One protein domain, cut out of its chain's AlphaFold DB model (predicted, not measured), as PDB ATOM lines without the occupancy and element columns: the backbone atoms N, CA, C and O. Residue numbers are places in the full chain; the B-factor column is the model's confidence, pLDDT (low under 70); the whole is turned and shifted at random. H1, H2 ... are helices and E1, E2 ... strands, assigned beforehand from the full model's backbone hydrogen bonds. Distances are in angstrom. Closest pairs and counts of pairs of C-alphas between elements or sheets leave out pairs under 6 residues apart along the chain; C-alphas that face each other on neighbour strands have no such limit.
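What this domain is: This is residues 97 to 224 of the 229 residues of an uncharacterized protein of Myxococcaceae bacterium (UniProt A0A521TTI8). Three small sheets follow one another along the longest axis: the hairpin of E1 and E2 at one end, a curled four-stranded sheet in the middle, and the hairpin of E7 and E8 toward the other end, where E7 packs on E5. The first hairpin is set off from the other two sheets, and long loops join and surround the parts. The printed part has 128 residues, in the order E1 E2 E3 E4 H1 E5 H2 E6 H3 E7 E8, with three named helices of four residues each. The middle sheet is mixed, in the order E3 E4 E6 E5; the class is mixed, helices and strands, though under half of the residues, 55, are in named elements. The whole is only just loose, close to compact, with a radius of gyration of the C-alphas of 16.8 A and spans of 50 by 39 by 22 A.

How they stand to each other: The largest sheet, strongly twisted and curled like part of a barrel, holds E3, residues 131 to 135, E4, 148 to 152, E6, 178 to 184, and E5, 166 to 171. E3 and E4 form an antiparallel hairpin, with N 135 and O 148 2.8 A apart. E4 and E6 are parallel, at 44 degrees, with N 182 and O 151 3.0 A apart. E6 and E5 are antiparallel, with N 169 and O 181 2.8 A apart. H1, residues 157 to 160, is on this sheet but only grazes it; H2, residues 174 to 177, is only just on it, with 5 pairs of C-alphas within 10 A, and grazes it too. E7, residues 210 to 214, and E8, 219 to 223, form an antiparallel hairpin, with N 212 and O 221 3.0 A apart. The closest C-alphas of E5 and E7, Thr 169 and Met 212, are 5.2 A apart. H3, residues 194 to 197, is not on the largest sheet; its closest C-alpha pair with E7, Asp 194 and Tyr 210, is 4.2 A apart. E1, residues 106 to 110, and E2, 114 to 118, form an antiparallel hairpin, with N 116 and O 108 2.8 A apart; E2 and E3 are apart. H1, H2 and H3 are too short for an O i to N i+4 pair; each has one O i to N i+3 pair, within range.

Where its parts are: E6 is 18.2 A long and E5 16.1 A. E1 begins at C-alpha 106 (46.613, 11.303, -17.043), E6 at C-alpha 178 (41.466, 11.482, 2.815), and E8 ends at C-alpha 223 (37.010, 9.932, 16.259).

The domain as a whole: The two farthest C-alphas, Ser 97 and Gly 199, are 51.1 A apart. The printed part has no cut. The links E2 to E3, E3 to E4 and H3 to E7 are long. Mean pLDDT of the printed part is 90.9; residues 139 to 141 and 202 to 204 are under 70.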
ATOM      1  N   SER A  97      49.514  10.519 -23.033       93.88
ATOM      2  CA  SER A  97      49.059  10.021 -24.336       93.88
ATOM      3  C   SER A  97      48.717   8.533 -24.349       93.88
ATOM      4  O   SER A  97      47.988   8.102 -25.236       93.88
ATOM      5  N   ASP A  98      49.211   7.757 -23.383       94.25
ATOM      6  CA  ASP A  98      48.889   6.333 -23.252       94.25
ATOM      7  C   ASP A  98      47.496   6.132 -22.620       94.25
ATOM      8  O   ASP A  98      46.899   5.060 -22.712       94.25
ATOM      9  N   CYS A  99      46.950   7.174 -21.986       94.81
ATOM     10  CA  CYS A  99      45.705   7.131 -21.232       94.81
ATOM     11  C   CYS A  99      44.521   7.611 -22.073       94.81
ATOM     12  O   CYS A  99      43.951   8.675 -21.830       94.81
ATOM     13  N   THR A 100      44.130   6.821 -23.072       96.38
ATOM     14  CA  THR A 100      43.077   7.197 -24.035       96.38
ATOM     15  C   THR A 100      41.709   6.583 -23.748       96.38
ATOM     16  O   THR A 100      40.762   6.841 -24.488       96.38
ATOM     17  N   THR A 101      41.576   5.736 -22.722       96.88
ATOM     18  CA  THR A 101      40.346   4.948 -22.515       96.88
ATOM     19  C   THR A 101      39.227   5.725 -21.830       96.88
ATOM     20  O   THR A 101      38.104   5.236 -21.768       96.88
ATOM     21  N   GLY A 102      39.519   6.904 -21.286       95.19
ATOM     22  CA  GLY A 102      38.562   7.700 -20.530       95.19
ATOM     23  C   GLY A 102      38.822   9.195 -20.637       95.19
ATOM     24  O   GLY A 102      39.787   9.652 -21.255       95.19
ATOM     25  N   THR A 103      37.942   9.962 -20.007       95.62
ATOM     26  CA  THR A 103      37.958  11.420 -20.061       95.62
ATOM     27  C   THR A 103      39.186  11.984 -19.356       95.62
ATOM     28  O   THR A 103      39.504  11.613 -18.224       95.62
ATOM     29  N   ASN A 104      39.876  12.901 -20.040       94.00
ATOM     30  CA  ASN A 104      41.033  13.626 -19.520       94.00
ATOM     31  C   ASN A 104      42.126  12.726 -18.928       94.00
ATOM     32  O   ASN A 104      42.689  13.067 -17.893       94.00
ATOM     33  N   GLY A 105      42.428  11.584 -19.552       94.25
ATOM     34  CA  GLY A 105      43.397  10.621 -19.026       94.25
ATOM     35  C   GLY A 105      44.759  11.227 -18.688       94.25
ATOM     36  O   GLY A 105      45.316  12.012 -19.455       94.25
ATOM     37  N   ARG A 106      45.287  10.882 -17.513       93.88
ATOM     38  CA  ARG A 106      46.613  11.303 -17.043       93.88
ATOM     39  C   ARG A 106      47.394  10.111 -16.533       93.88
ATOM     40  O   ARG A 106      46.835   9.291 -15.801       93.88
ATOM     41  N   CYS A 107      48.663  10.047 -16.906       92.88
ATOM     42  CA  CYS A 107      49.586   9.039 -16.426       92.88
ATOM     43  C   CYS A 107      50.240   9.529 -15.134       92.88
ATOM     44  O   CYS A 107      51.248  10.233 -15.148       92.88
ATOM     45  N   VAL A 108      49.627   9.171 -14.007       89.88
ATOM     46  CA  VAL A 108      50.044   9.610 -12.671       89.88
ATOM     47  C   VAL A 108      50.602   8.437 -11.875       89.88
ATOM     48  O   VAL A 108      50.204   7.290 -12.069       89.88
ATOM     49  N   GLY A 109      51.522   8.714 -10.964       86.88
ATOM     50  CA  GLY A 109      52.142   7.695 -10.129       86.88
ATOM     51  C   GLY A 109      53.434   8.202  -9.518       86.88
ATOM     52  O   GLY A 109      53.815   9.357  -9.708       86.88
ATOM     53  N   ASN A 110      54.106   7.326  -8.788       83.69
ATOM     54  CA  ASN A 110      55.393   7.608  -8.170       83.69
ATOM     55  C   ASN A 110      56.363   6.433  -8.439       83.69
ATOM     56  O   ASN A 110      55.934   5.373  -8.911       83.69
ATOM     57  N   PRO A 111      57.665   6.595  -8.145       82.38
ATOM     58  CA  PRO A 111      58.654   5.529  -8.302       82.38
ATOM     59  C   PRO A 111      58.476   4.323  -7.366       82.38
ATOM     60  O   PRO A 111      59.258   3.387  -7.439       82.38
ATOM     61  N   HIS A 112      57.513   4.337  -6.451       83.06
ATOM     62  CA  HIS A 112      57.247   3.214  -5.559       83.06
ATOM     63  C   HIS A 112      56.101   2.335  -6.092       83.06
ATOM     64  O   HIS A 112      56.243   1.120  -6.197       83.06
ATOM     65  N   ASP A 113      54.995   2.952  -6.515       83.75
ATOM     66  CA  ASP A 113      53.734   2.277  -6.862       83.75
ATOM     67  C   ASP A 113      53.541   2.056  -8.375       83.75
ATOM     68  O   ASP A 113      52.605   1.361  -8.809       83.75
ATOM     69  N   GLY A 114      54.421   2.662  -9.180       88.12
ATOM     70  CA  GLY A 114      54.355   2.684 -10.636       88.12
ATOM     71  C   GLY A 114      53.326   3.676 -11.190       88.12
ATOM     72  O   GLY A 114      52.549   4.302 -10.468       88.12
ATOM     73  N   CYS A 115      53.329   3.823 -12.513       90.50
ATOM     74  CA  CYS A 115      52.471   4.760 -13.235       90.50
ATOM     75  C   CYS A 115      51.143   4.114 -13.630       90.50
ATOM     76  O   CYS A 115      51.130   3.013 -14.181       90.50
ATOM     77  N   ARG A 116      50.017   4.792 -13.413       91.12
ATOM     78  CA  ARG A 116      48.693   4.300 -13.812       91.12
ATOM     79  C   ARG A 116      47.885   5.413 -14.453       91.12
ATOM     80  O   ARG A 116      47.932   6.569 -14.033       91.12
ATOM     81  N   CYS A 117      47.098   5.041 -15.452       93.38
ATOM     82  CA  CYS A 117      46.127   5.956 -16.022       93.38
ATOM     83  C   CYS A 117      45.008   6.248 -15.026       93.38
ATOM     84  O   CYS A 117      44.391   5.329 -14.486       93.38
ATOM     85  N   ASN A 118      44.721   7.529 -14.830       93.50
ATOM     86  CA  ASN A 118      43.577   8.003 -14.063       93.50
ATOM     87  C   ASN A 118      42.718   8.939 -14.923       93.50
ATOM     88  O   ASN A 118      43.258   9.736 -15.695       93.50
ATOM     89  N   TYR A 119      41.401   8.884 -14.750       94.94
ATOM     90  CA  TYR A 119      40.402   9.527 -15.605       94.94
ATOM     91  C   TYR A 119      39.367  10.257 -14.764       94.94
ATOM     92  O   TYR A 119      39.032   9.796 -13.674       94.94
ATOM     93  N   ASP A 120      38.840  11.359 -15.291       96.38
ATOM     94  CA  ASP A 120      37.715  12.039 -14.656       96.38
ATOM     95  C   ASP A 120      36.465  11.157 -14.748       96.38
ATOM     96  O   ASP A 120      36.119  10.662 -15.823       96.38
ATOM     97  N   LEU A 121      35.801  10.965 -13.610       96.38
ATOM     98  CA  LEU A 121      34.523  10.258 -13.512       96.38
ATOM     99  C   LEU A 121      33.333  11.211 -13.558       96.38
ATOM    100  O   LEU A 121      32.230  10.777 -13.875       96.38
ATOM    101  N   CYS A 122      33.558  12.480 -13.216       97.31
ATOM    102  CA  CYS A 122      32.520  13.492 -13.186       97.31
ATOM    103  C   CYS A 122      33.042  14.891 -13.547       97.31
ATOM    104  O   CYS A 122      34.234  15.195 -13.439       97.31
ATOM    105  N   SER A 123      32.132  15.761 -13.965       96.75
ATOM    106  CA  SER A 123      32.340  17.192 -14.182       96.75
ATOM    107  C   SER A 123      31.411  18.054 -13.319       96.75
ATOM    108  O   SER A 123      31.745  19.194 -12.993       96.75
ATOM    109  N   THR A 124      30.277  17.497 -12.888       97.56
ATOM    110  CA  THR A 124      29.297  18.124 -11.996       97.56
ATOM    111  C   THR A 124      28.711  17.095 -11.031       97.56
ATOM    112  O   THR A 124      28.789  15.888 -11.257       97.56
ATOM    113  N   ASP A 125      28.071  17.574  -9.964       97.62
ATOM    114  CA  ASP A 125      27.437  16.714  -8.956       97.62
ATOM    115  C   ASP A 125      26.340  15.818  -9.534       97.62
ATOM    116  O   ASP A 125      26.195  14.670  -9.124       97.62
ATOM    117  N   SER A 126      25.600  16.294 -10.538       96.69
ATOM    118  CA  SER A 126      24.516  15.522 -11.155       96.69
ATOM    119  C   SER A 126      24.987  14.243 -11.856       96.69
ATOM    120  O   SER A 126      24.174  13.365 -12.128       96.69
ATOM    121  N   GLU A 127      26.283  14.124 -12.156       97.31
ATOM    122  CA  GLU A 127      26.868  12.912 -12.742       97.31
ATOM    123  C   GLU A 127      27.133  11.822 -11.681       97.31
ATOM    124  O   GLU A 127      27.348  10.656 -12.016       97.31
ATOM    125  N   CYS A 128      27.064  12.169 -10.392       97.12
ATOM    126  CA  CYS A 128      27.348  11.273  -9.278       97.12
ATOM    127  C   CYS A 128      26.079  10.633  -8.708       97.12
ATOM    128  O   CYS A 128      25.391  11.179  -7.851       97.12
ATOM    129  N   MET A 129      25.799   9.401  -9.142       93.69
ATOM    130  CA  MET A 129      24.590   8.654  -8.752       93.69
ATOM    131  C   MET A 129      24.617   8.097  -7.319       93.69
ATOM    132  O   MET A 129      23.598   7.627  -6.823       93.69
ATOM    133  N   ALA A 130      25.768   8.131  -6.643       92.19
ATOM    134  CA  ALA A 130      25.941   7.591  -5.292       92.19
ATOM    135  C   ALA A 130      25.499   8.560  -4.174       92.19
ATOM    136  O   ALA A 130      25.824   8.332  -3.011       92.19
ATOM    137  N   GLY A 131      24.809   9.652  -4.524       91.38
ATOM    138  CA  GLY A 131      24.253  10.634  -3.587       91.38
ATOM    139  C   GLY A 131      25.240  11.685  -3.074       91.38
ATOM    140  O   GLY A 131      24.799  12.712  -2.567       91.38
ATOM    141  N   GLY A 132      26.548  11.464  -3.227       96.56
ATOM    142  CA  GLY A 132      27.583  12.454  -2.927       96.56
ATOM    143  C   GLY A 132      27.924  13.352  -4.123       96.56
ATOM    144  O   GLY A 132      27.401  13.155  -5.228       96.56
ATOM    145  N   PRO A 133      28.780  14.363  -3.915       97.56
ATOM    146  CA  PRO A 133      29.138  15.305  -4.957       97.56
ATOM    147  C   PRO A 133      30.288  14.814  -5.847       97.56
ATOM    148  O   PRO A 133      30.985  13.836  -5.548       97.56
ATOM    149  N   CYS A 134      30.522  15.562  -6.922       97.50
ATOM    150  CA  CYS A 134      31.753  15.504  -7.683       97.50
ATOM    151  C   CYS A 134      32.849  16.269  -6.932       97.50
ATOM    152  O   CYS A 134      32.729  17.472  -6.669       97.50
ATOM    153  N   GLU A 135      33.911  15.556  -6.571       95.50
ATOM    154  CA  GLU A 135      35.075  16.106  -5.891       95.50
ATOM    155  C   GLU A 135      36.169  16.411  -6.908       95.50
ATOM    156  O   GLU A 135      36.676  15.526  -7.610       95.50
ATOM    157  N   CYS A 136      36.525  17.687  -7.002       94.31
ATOM    158  CA  CYS A 136      37.438  18.170  -8.022       94.31
ATOM    159  C   CYS A 136      38.882  18.008  -7.561       94.31
ATOM    160  O   CYS A 136      39.291  18.636  -6.589       94.31
ATOM    161  N   ARG A 137      39.686  17.253  -8.320       88.69
ATOM    162  CA  ARG A 137      41.147  17.187  -8.127       88.69
ATOM    163  C   ARG A 137      41.547  16.928  -6.666       88.69
ATOM    164  O   ARG A 137      42.319  17.714  -6.125       88.69
ATOM    165  N   LEU A 138      41.021  15.857  -6.049       77.88
ATOM    166  CA  LEU A 138      41.310  15.464  -4.657       77.88
ATOM    167  C   LEU A 138      42.718  15.900  -4.232       77.88
ATOM    168  O   LEU A 138      43.696  15.447  -4.832       77.88
ATOM    169  N   ALA A 139      42.815  16.775  -3.228       66.94
ATOM    170  CA  ALA A 139      44.069  17.444  -2.872       66.94
ATOM    171  C   ALA A 139      45.225  16.455  -2.625       66.94
ATOM    172  O   ALA A 139      46.364  16.721  -3.008       66.94
ATOM    173  N   SER A 140      44.914  15.270  -2.090       68.19
ATOM    174  CA  SER A 140      45.858  14.167  -1.869       68.19
ATOM    175  C   SER A 140      46.507  13.610  -3.146       68.19
ATOM    176  O   SER A 140      47.519  12.922  -3.068       68.19
ATOM    177  N   ARG A 141      45.957  13.903  -4.329       67.88
ATOM    178  CA  ARG A 141      46.462  13.469  -5.645       67.88
ATOM    179  C   ARG A 141      47.039  14.618  -6.481       67.88
ATOM    180  O   ARG A 141      47.409  14.406  -7.637       67.88
ATOM    181  N   GLY A 142      47.124  15.820  -5.907       73.75
ATOM    182  CA  GLY A 142      47.666  17.014  -6.550       73.75
ATOM    183  C   GLY A 142      46.819  17.553  -7.711       73.75
ATOM    184  O   GLY A 142      45.731  17.068  -8.016       73.75
ATOM    185  N   ALA A 143      47.341  18.569  -8.408       75.62
ATOM    186  CA  ALA A 143      46.632  19.259  -9.496       75.62
ATOM    187  C   ALA A 143      46.300  18.353 -10.699       75.62
ATOM    188  O   ALA A 143      45.360  18.628 -11.453       75.62
ATOM    189  N   ALA A 144      47.061  17.268 -10.865       77.06
ATOM    190  CA  ALA A 144      46.818  16.225 -11.850       77.06
ATOM    191  C   ALA A 144      45.880  15.124 -11.328       77.06
ATOM    192  O   ALA A 144      45.735  14.112 -12.000       77.06
ATOM    193  N   GLY A 145      45.225  15.280 -10.174       86.88
ATOM    194  CA  GLY A 145      44.162  14.382  -9.718       86.88
ATOM    195  C   GLY A 145      43.002  14.316 -10.716       86.88
ATOM    196  O   GLY A 145      42.838  15.210 -11.548       86.88
ATOM    197  N   ALA A 146      42.226  13.234 -10.669       93.88
ATOM    198  CA  ALA A 146      40.972  13.147 -11.414       93.88
ATOM    199  C   ALA A 146      39.825  13.735 -10.593       93.88
ATOM    200  O   ALA A 146      39.890  13.749  -9.361       93.88
ATOM    201  N   ASN A 147      38.777  14.171 -11.276       95.81
ATOM    202  CA  ASN A 147      37.486  14.433 -10.661       95.81
ATOM    203  C   ASN A 147      36.807  13.095 -10.359       95.81
ATOM    204  O   ASN A 147      36.718  12.234 -11.240       95.81
ATOM    205  N   VAL A 148      36.344  12.900  -9.130       95.62
ATOM    206  CA  VAL A 148      35.757  11.625  -8.701       95.62
ATOM    207  C   VAL A 148      34.438  11.847  -7.986       95.62
ATOM    208  O   VAL A 148      34.272  12.817  -7.255       95.62
ATOM    209  N   CYS A 149      33.505  10.921  -8.175       96.88
ATOM    210  CA  CYS A 149      32.286  10.902  -7.383       96.88
ATOM    211  C   CYS A 149      32.576  10.326  -6.005       96.88
ATOM    212  O   CYS A 149      33.069   9.200  -5.892       96.88
ATOM    213  N   LEU A 150      32.241  11.084  -4.968       96.06
ATOM    214  CA  LEU A 150      32.254  10.583  -3.603       96.06
ATOM    215  C   LEU A 150      30.885  10.006  -3.231       96.06
ATOM    216  O   LEU A 150      29.859  10.333  -3.831       96.06
ATOM    217  N   GLY A 151      30.873   9.101  -2.251       96.25
ATOM    218  CA  GLY A 151      29.627   8.607  -1.668       96.25
ATOM    219  C   GLY A 151      29.004   9.649  -0.741       96.25
ATOM    220  O   GLY A 151      29.676  10.581  -0.298       96.25
ATOM    221  N   GLY A 152      27.726   9.498  -0.416       96.62
ATOM    222  CA  GLY A 152      27.086  10.423   0.508       96.62
ATOM    223  C   GLY A 152      25.574  10.346   0.508       96.62
ATOM    224  O   GLY A 152      24.982   9.544  -0.209       96.62
ATOM    225  N   ASN A 153      24.954  11.204   1.311       97.38
ATOM    226  CA  ASN A 153      23.513  11.464   1.258       97.38
ATOM    227  C   ASN A 153      23.188  12.925   0.903       97.38
ATOM    228  O   ASN A 153      22.028  13.327   0.977       97.38
ATOM    229  N   CYS A 154      24.194  13.708   0.509       98.06
ATOM    230  CA  CYS A 154      24.034  15.087   0.080       98.06
ATOM    231  C   CYS A 154      25.132  15.508  -0.897       98.06
ATOM    232  O   CYS A 154      26.256  15.006  -0.861       98.06
ATOM    233  N   GLN A 155      24.797  16.478  -1.744       97.94
ATOM    234  CA  GLN A 155      25.731  17.147  -2.650       97.94
ATOM    235  C   GLN A 155      25.946  18.603  -2.232       97.94
ATOM    236  O   GLN A 155      27.024  19.154  -2.435       97.94
ATOM    237  N   VAL A 156      24.923  19.216  -1.634       97.94
ATOM    238  CA  VAL A 156      24.912  20.581  -1.109       97.94
ATOM    239  C   VAL A 156      24.050  20.670   0.149       97.94
ATOM    240  O   VAL A 156      23.217  19.796   0.393       97.94
ATOM    241  N   ASP A 157      24.178  21.755   0.913       97.69
ATOM    242  CA  ASP A 157      23.388  22.003   2.130       97.69
ATOM    243  C   ASP A 157      21.877  21.895   1.897       97.69
ATOM    244  O   ASP A 157      21.153  21.329   2.712       97.69
ATOM    245  N   ALA A 158      21.388  22.353   0.739       96.75
ATOM    246  CA  ALA A 158      19.967  22.284   0.401       96.75
ATOM    247  C   ALA A 158      19.410  20.845   0.354       96.75
ATOM    248  O   ALA A 158      18.202  20.660   0.501       96.75
ATOM    249  N   ASN A 159      20.255  19.817   0.186       97.31
ATOM    250  CA  ASN A 159      19.824  18.417   0.273       97.31
ATOM    251  C   ASN A 159      19.496  17.980   1.710       97.31
ATOM    252  O   ASN A 159      18.781  16.998   1.890       97.31
ATOM    253  N   CYS A 160      19.999  18.697   2.716       97.00
ATOM    254  CA  CYS A 160      19.883  18.344   4.130       97.00
ATOM    255  C   CYS A 160      18.667  18.971   4.825       97.00
ATOM    256  O   CYS A 160      18.447  18.740   6.013       97.00
ATOM    257  N   GLY A 161      17.855  19.737   4.094       94.25
ATOM    258  CA  GLY A 161      16.698  20.432   4.645       94.25
ATOM    259  C   GLY A 161      17.067  21.698   5.422       94.25
ATOM    260  O   GLY A 161      18.207  22.160   5.421       94.25
ATOM    261  N   ALA A 162      16.065  22.311   6.054       90.44
ATOM    262  CA  ALA A 162      16.238  23.580   6.752       90.44
ATOM    263  C   ALA A 162      17.206  23.440   7.940       90.44
ATOM    264  O   ALA A 162      16.973  22.635   8.838       90.44
ATOM    265  N   GLY A 163      18.275  24.242   7.939       85.88
ATOM    266  CA  GLY A 163      19.306  24.220   8.982       85.88
ATOM    267  C   GLY A 163      20.257  23.018   8.923       85.88
ATOM    268  O   GLY A 163      21.078  22.873   9.823       85.88
ATOM    269  N   GLY A 164      20.154  22.168   7.895       92.06
ATOM    270  CA  GLY A 164      21.091  21.078   7.645       92.06
ATOM    271  C   GLY A 164      22.270  21.532   6.783       92.06
ATOM    272  O   GLY A 164      22.124  22.395   5.919       92.06
ATOM    273  N   TYR A 165      23.432  20.916   6.997       97.00
ATOM    274  CA  TYR A 165      24.666  21.236   6.277       97.00
ATOM    275  C   TYR A 165      25.293  19.970   5.712       97.00
ATOM    276  O   TYR A 165      25.319  18.939   6.385       97.00
ATOM    277  N   CYS A 166      25.786  20.053   4.481       98.12
ATOM    278  CA  CYS A 166      26.416  18.942   3.789       98.12
ATOM    279  C   CYS A 166      27.932  19.014   3.968       98.12
ATOM    280  O   CYS A 166      28.607  19.789   3.285       98.12
ATOM    281  N   SER A 167      28.466  18.209   4.881       97.81
ATOM    282  CA  SER A 167      29.868  18.290   5.296       97.81
ATOM    283  C   SER A 167      30.687  17.098   4.787       97.81
ATOM    284  O   SER A 167      30.160  15.985   4.680       97.81
ATOM    285  N   PRO A 168      31.976  17.296   4.459       97.00
ATOM    286  CA  PRO A 168      32.861  16.218   4.044       97.00
ATOM    287  C   PRO A 168      33.293  15.368   5.243       97.00
ATOM    288  O   PRO A 168      33.621  15.903   6.298       97.00
ATOM    289  N   THR A 169      33.375  14.049   5.072       95.88
ATOM    290  CA  THR A 169      33.907  13.135   6.091       95.88
ATOM    291  C   THR A 169      35.186  12.452   5.627       95.88
ATOM    292  O   THR A 169      35.342  12.085   4.456       95.88
ATOM    293  N   LEU A 170      36.085  12.225   6.580       92.75
ATOM    294  CA  LEU A 170      37.225  11.325   6.434       92.75
ATOM    295  C   LEU A 170      36.781   9.871   6.640       92.75
ATOM    296  O   LEU A 170      35.713   9.607   7.199       92.75
ATOM    297  N   GLY A 171      37.583   8.925   6.147       87.44
ATOM    298  CA  GLY A 171      37.398   7.501   6.437       87.44
ATOM    299  C   GLY A 171      37.973   7.107   7.797       87.44
ATOM    300  O   GLY A 171      38.567   7.927   8.488       87.44
ATOM    301  N   ASP A 172      37.888   5.819   8.141       85.75
ATOM    302  CA  ASP A 172      38.418   5.262   9.406       85.75
ATOM    303  C   ASP A 172      39.942   5.442   9.571       85.75
ATOM    304  O   ASP A 172      40.509   5.232  10.638       85.75
ATOM    305  N   CYS A 173      40.607   5.845   8.491       87.31
ATOM    306  CA  CYS A 173      42.033   6.104   8.404       87.31
ATOM    307  C   CYS A 173      42.380   7.601   8.543       87.31
ATOM    308  O   CYS A 173      43.512   8.002   8.273       87.31
ATOM    309  N   GLY A 174      41.406   8.438   8.917       86.56
ATOM    310  CA  GLY A 174      41.566   9.879   9.076       86.56
ATOM    311  C   GLY A 174      42.119  10.558   7.825       86.56
ATOM    312  O   GLY A 174      41.774  10.209   6.694       86.56
ATOM    313  N   GLU A 175      43.012  11.527   8.035       84.62
ATOM    314  CA  GLU A 175      43.628  12.311   6.957       84.62
ATOM    315  C   GLU A 175      44.437  11.454   5.979       84.62
ATOM    316  O   GLU A 175      44.485  11.774   4.792       84.62
ATOM    317  N   TYR A 176      45.012  10.337   6.442       84.31
ATOM    318  CA  TYR A 176      45.762   9.422   5.581       84.31
ATOM    319  C   TYR A 176      44.867   8.801   4.498       84.31
ATOM    320  O   TYR A 176      45.278   8.660   3.348       84.31
ATOM    321  N   GLY A 177      43.618   8.470   4.846       85.25
ATOM    322  CA  GLY A 177      42.628   7.983   3.879       85.25
ATOM    323  C   GLY A 177      42.044   9.089   2.995       85.25
ATOM    324  O   GLY A 177      41.570   8.811   1.893       85.25
ATOM    325  N   GLY A 178      42.096  10.338   3.461       89.00
ATOM    326  CA  GLY A 178      41.466  11.482   2.815       89.00
ATOM    327  C   GLY A 178      39.938  11.456   2.902       89.00
ATOM    328  O   GLY A 178      39.339  10.714   3.686       89.00
ATOM    329  N   LEU A 179      39.302  12.310   2.097       93.00
ATOM    330  CA  LEU A 179      37.844  12.414   2.026       93.00
ATOM    331  C   LEU A 179      37.236  11.154   1.407       93.00
ATOM    332  O   LEU A 179      37.663  10.709   0.341       93.00
ATOM    333  N   VAL A 180      36.200  10.617   2.052       93.94
ATOM    334  CA  VAL A 180      35.498   9.406   1.587       93.94
ATOM    335  C   VAL A 180      34.024   9.640   1.266       93.94
ATOM    336  O   VAL A 180      33.394   8.778   0.652       93.94
ATOM    337  N   GLY A 181      33.463  10.784   1.660       96.12
ATOM    338  CA  GLY A 181      32.069  11.102   1.381       96.12
ATOM    339  C   GLY A 181      31.599  12.442   1.922       96.12
ATOM    340  O   GLY A 181      32.358  13.149   2.582       96.12
ATOM    341  N   TYR A 182      30.337  12.756   1.643       98.06
ATOM    342  CA  TYR A 182      29.630  13.934   2.142       98.06
ATOM    343  C   TYR A 182      28.315  13.527   2.797       98.06
ATOM    344  O   TYR A 182      27.535  12.770   2.214       98.06
ATOM    345  N   TYR A 183      28.073  14.021   4.009       98.25
ATOM    346  CA  TYR A 183      26.897  13.645   4.781       98.25
ATOM    347  C   TYR A 183      26.225  14.848   5.432       98.25
ATOM    348  O   TYR A 183      26.876  15.820   5.811       98.25
ATOM    349  N   CYS A 184      24.904  14.781   5.550       97.94
ATOM    350  CA  CYS A 184      24.137  15.792   6.259       97.94
ATOM    351  C   CYS A 184      24.423  15.756   7.757       97.94
ATOM    352  O   CYS A 184      24.417  14.683   8.363       97.94
ATOM    353  N   HIS A 185      24.601  16.931   8.350       96.19
ATOM    354  CA  HIS A 185      24.465  17.100   9.790       96.19
ATOM    355  C   HIS A 185      23.006  16.976  10.233       96.19
ATOM    356  O   HIS A 185      22.078  17.334   9.500       96.19
ATOM    357  N   THR A 186      22.814  16.483  11.451       91.38
ATOM    358  CA  THR A 186      21.516  16.302  12.097       91.38
ATOM    359  C   THR A 186      21.585  16.719  13.569       91.38
ATOM    360  O   THR A 186      22.663  16.745  14.154       91.38
ATOM    361  N   PRO A 187      20.446  16.969  14.236       89.81
ATOM    362  CA  PRO A 187      20.439  17.207  15.681       89.81
ATOM    363  C   PRO A 187      20.946  16.030  16.536       89.81
ATOM    364  O   PRO A 187      21.157  16.209  17.728       89.81
ATOM    365  N   ALA A 188      21.100  14.832  15.957       90.38
ATOM    366  CA  ALA A 188      21.639  13.658  16.647       90.38
ATOM    367  C   ALA A 188      23.177  13.607  16.644       90.38
ATOM    368  O   ALA A 188      23.755  12.663  17.175       90.38
ATOM    369  N   ASP A 189      23.832  14.581  16.016       94.94
ATOM    370  CA  ASP A 189      25.282  14.636  15.918       94.94
ATOM    371  C   ASP A 189      25.932  14.956  17.268       94.94
ATOM    372  O   ASP A 189      25.490  15.838  18.003       94.94
ATOM    373  N   GLU A 190      27.031  14.268  17.572       94.81
ATOM    374  CA  GLU A 190      27.847  14.528  18.760       94.81
ATOM    375  C   GLU A 190      28.817  15.703  18.541       94.81
ATOM    376  O   GLU A 190      29.284  16.306  19.506       94.81
ATOM    377  N   CYS A 191      29.145  16.020  17.284       95.50
ATOM    378  CA  CYS A 191      30.074  17.084  16.905       95.50
ATOM    379  C   CYS A 191      29.683  17.739  15.576       95.50
ATOM    380  O   CYS A 191      29.033  17.126  14.727       95.50
ATOM    381  N   ILE A 192      30.116  18.986  15.390       95.38
ATOM    382  CA  ILE A 192      29.933  19.776  14.168       95.38
ATOM    383  C   ILE A 192      31.285  19.998  13.474       95.38
ATOM    384  O   ILE A 192      31.379  19.867  12.258       95.38
ATOM    385  N   ASP A 193      32.341  20.300  14.234       95.12
ATOM    386  CA  ASP A 193      33.713  20.422  13.730       95.12
ATOM    387  C   ASP A 193      34.723  19.706  14.636       95.12
ATOM    388  O   ASP A 193      34.426  19.319  15.765       95.12
ATOM    389  N   ASP A 194      35.957  19.577  14.147       93.19
ATOM    390  CA  ASP A 194      37.074  18.952  14.866       93.19
ATOM    391  C   ASP A 194      37.341  19.609  16.231       93.19
ATOM    392  O   ASP A 194      37.786  18.947  17.170       93.19
ATOM    393  N   GLU A 195      37.062  20.910  16.372       92.75
ATOM    394  CA  GLU A 195      37.201  21.623  17.645       92.75
ATOM    395  C   GLU A 195      36.220  21.162  18.732       92.75
ATOM    396  O   GLU A 195      36.523  21.336  19.913       92.75
ATOM    397  N   ASP A 196      35.097  20.541  18.367       93.56
ATOM    398  CA  ASP A 196      34.143  19.995  19.339       93.56
ATOM    399  C   ASP A 196      34.674  18.703  19.984       93.56
ATOM    400  O   ASP A 196      34.227  18.301  21.055       93.56
ATOM    401  N   CYS A 197      35.679  18.072  19.370       92.88
ATOM    402  CA  CYS A 197      36.233  16.788  19.795       92.88
ATOM    403  C   CYS A 197      37.388  16.897  20.799       92.88
ATOM    404  O   CYS A 197      38.151  15.949  20.994       92.88
ATOM    405  N   VAL A 198      37.539  18.051  21.447       88.25
ATOM    406  CA  VAL A 198      38.553  18.263  22.485       88.25
ATOM    407  C   VAL A 198      38.363  17.298  23.664       88.25
ATOM    408  O   VAL A 198      37.249  16.954  24.043       88.25
ATOM    409  N   GLY A 199      39.469  16.863  24.272       80.94
ATOM    410  CA  GLY A 199      39.441  15.999  25.461       80.94
ATOM    411  C   GLY A 199      39.365  14.496  25.180       80.94
ATOM    412  O   GLY A 199      39.470  13.713  26.120       80.94
ATOM    413  N   LEU A 200      39.252  14.077  23.917       80.44
ATOM    414  CA  LEU A 200      39.532  12.692  23.550       80.44
ATOM    415  C   LEU A 200      41.040  12.472  23.474       80.44
ATOM    416  O   LEU A 200      41.744  13.193  22.761       80.44
ATOM    417  N   ASP A 201      41.521  11.447  24.174       75.00
ATOM    418  CA  ASP A 201      42.893  10.983  24.030       75.00
ATOM    419  C   ASP A 201      43.096  10.547  22.581       75.00
ATOM    420  O   ASP A 201      42.552   9.537  22.124       75.00
ATOM    421  N   ALA A 202      43.871  11.323  21.829       65.56
ATOM    422  CA  ALA A 202      44.393  10.860  20.562       65.56
ATOM    423  C   ALA A 202      45.268   9.650  20.882       65.56
ATOM    424  O   ALA A 202      46.319   9.798  21.499       65.56
ATOM    425  N   GLY A 203      44.823   8.444  20.521       66.44
ATOM    426  CA  GLY A 203      45.500   7.187  20.867       66.44
ATOM    427  C   GLY A 203      46.942   7.077  20.347       66.44
ATOM    428  O   GLY A 203      47.598   6.063  20.576       66.44
ATOM    429  N   PHE A 204      47.438   8.111  19.661       69.44
ATOM    430  CA  PHE A 204      48.795   8.264  19.176       69.44
ATOM    431  C   PHE A 204      49.303   9.703  19.357       69.44
ATOM    432  O   PHE A 204      48.567  10.674  19.167       69.44
ATOM    433  N   VAL A 205      50.595   9.845  19.673       71.62
ATOM    434  CA  VAL A 205      51.243  11.154  19.848       71.62
ATOM    435  C   VAL A 205      51.165  11.945  18.541       71.62
ATOM    436  O   VAL A 205      51.703  11.522  17.521       71.62
ATOM    437  N   GLY A 206      50.513  13.108  18.587       71.25
ATOM    438  CA  GLY A 206      50.445  14.052  17.468       71.25
ATOM    439  C   GLY A 206      49.199  13.950  16.587       71.25
ATOM    440  O   GLY A 206      49.023  14.809  15.727       71.25
ATOM    441  N   GLN A 207      48.310  12.977  16.806       77.06
ATOM    442  CA  GLN A 207      46.988  13.010  16.175       77.06
ATOM    443  C   GLN A 207      46.059  13.935  16.965       77.06
ATOM    444  O   GLN A 207      46.165  14.053  18.184       77.06
ATOM    445  N   ARG A 208      45.163  14.634  16.270       84.44
ATOM    446  CA  ARG A 208      44.075  15.384  16.902       84.44
ATOM    447  C   ARG A 208      42.785  14.612  16.648       84.44
ATOM    448  O   ARG A 208      42.614  14.125  15.529       84.44
ATOM    449  N   PRO A 209      41.905  14.463  17.650       90.56
ATOM    450  CA  PRO A 209      40.579  13.935  17.388       90.56
ATOM    451  C   PRO A 209      39.860  14.855  16.393       90.56
ATOM    452  O   PRO A 209      40.099  16.064  16.372       90.56
ATOM    453  N   TYR A 210      39.025  14.268  15.550       92.50
ATOM    454  CA  TYR A 210      38.334  14.958  14.466       92.50
ATOM    455  C   TYR A 210      36.874  14.522  14.414       92.50
ATOM    456  O   TYR A 210      36.514  13.432  14.875       92.50
ATOM    457  N   CYS A 211      36.033  15.389  13.863       95.44
ATOM    458  CA  CYS A 211      34.620  15.113  13.692       95.44
ATOM    459  C   CYS A 211      34.410  14.382  12.364       95.44
ATOM    460  O   CYS A 211      34.828  14.852  11.305       95.44
ATOM    461  N   MET A 212      33.787  13.205  12.405       95.94
ATOM    462  CA  MET A 212      33.518  12.420  11.201       95.94
ATOM    463  C   MET A 212      32.143  11.771  11.223       95.94
ATOM    464  O   MET A 212      31.611  11.406  12.272       95.94
ATOM    465  N   TYR A 213      31.586  11.564  10.036       97.31
ATOM    466  CA  TYR A 213      30.362  10.802   9.876       97.31
ATOM    467  C   TYR A 213      30.655   9.305   9.986       97.31
ATOM    468  O   TYR A 213      31.326   8.713   9.136       97.31
ATOM    469  N   SER A 214      30.104   8.659  11.013       95.31
ATOM    470  CA  SER A 214      30.252   7.218  11.186       95.31
ATOM    471  C   SER A 214      29.053   6.484  10.603       95.31
ATOM    472  O   SER A 214      27.952   6.499  11.149       95.31
ATOM    473  N   ARG A 215      29.284   5.745   9.514       92.94
ATOM    474  CA  ARG A 215      28.247   4.924   8.858       92.94
ATOM    475  C   ARG A 215      27.658   3.835   9.759       92.94
ATOM    476  O   ARG A 215      26.577   3.341   9.467       92.94
ATOM    477  N   GLN A 216      28.367   3.443  10.820       92.56
ATOM    478  CA  GLN A 216      27.896   2.434  11.770       92.56
ATOM    479  C   GLN A 216      26.816   2.986  12.706       92.56
ATOM    480  O   GLN A 216      25.877   2.265  13.027       92.56
ATOM    481  N   VAL A 217      26.940   4.250  13.132       94.38
ATOM    482  CA  VAL A 217      25.969   4.897  14.035       94.38
ATOM    483  C   VAL A 217      25.013   5.854  13.319       94.38
ATOM    484  O   VAL A 217      23.988   6.228  13.880       94.38
ATOM    485  N   GLY A 218      25.317   6.232  12.077       95.44
ATOM    486  CA  GLY A 218      24.448   7.035  11.219       95.44
ATOM    487  C   GLY A 218      24.440   8.540  11.506       95.44
ATOM    488  O   GLY A 218      23.585   9.229  10.953       95.44
ATOM    489  N   HIS A 219      25.367   9.049  12.320       95.50
ATOM    490  CA  HIS A 219      25.497  10.467  12.673       95.50
ATOM    491  C   HIS A 219      26.973  10.877  12.823       95.50
ATOM    492  O   HIS A 219      27.880  10.031  12.766       95.50
ATOM    493  N   TRP A 220      27.212  12.180  12.974       96.88
ATOM    494  CA  TRP A 220      28.552  12.724  13.182       96.88
ATOM    495  C   TRP A 220      29.022  12.481  14.605       96.88
ATOM    496  O   TRP A 220      28.318  12.796  15.561       96.88
ATOM    497  N   ARG A 221      30.219  11.918  14.743       95.44
ATOM    498  CA  ARG A 221      30.830  11.631  16.035       95.44
ATOM    499  C   ARG A 221      32.308  11.942  16.034       95.44
ATOM    500  O   ARG A 221      32.972  11.921  14.995       95.44
ATOM    501  N   CYS A 222      32.833  12.163  17.225       94.56
ATOM    502  CA  CYS A 222      34.258  12.342  17.388       94.56
ATOM    503  C   CYS A 222      35.003  11.013  17.224       94.56
ATOM    504  O   CYS A 222      34.595   9.971  17.750       94.56
ATOM    505  N   SER A 223      36.114  11.060  16.494       91.31
ATOM    506  CA  SER A 223      37.010   9.932  16.259       91.31
ATOM    507  C   SER A 223      38.453  10.327  16.538       91.31
ATOM    508  O   SER A 223      38.864  11.464  16.319       91.31
ATOM    509  N   ASN A 224      39.234   9.361  17.003       88.81
ATOM    510  CA  ASN A 224      40.684   9.438  17.156       88.81
ATOM    511  C   ASN A 224      41.397   8.344  16.341       88.81
ATOM    512  O   ASN A 224      42.555   8.034  16.608       88.81
TER     513      ASN A 224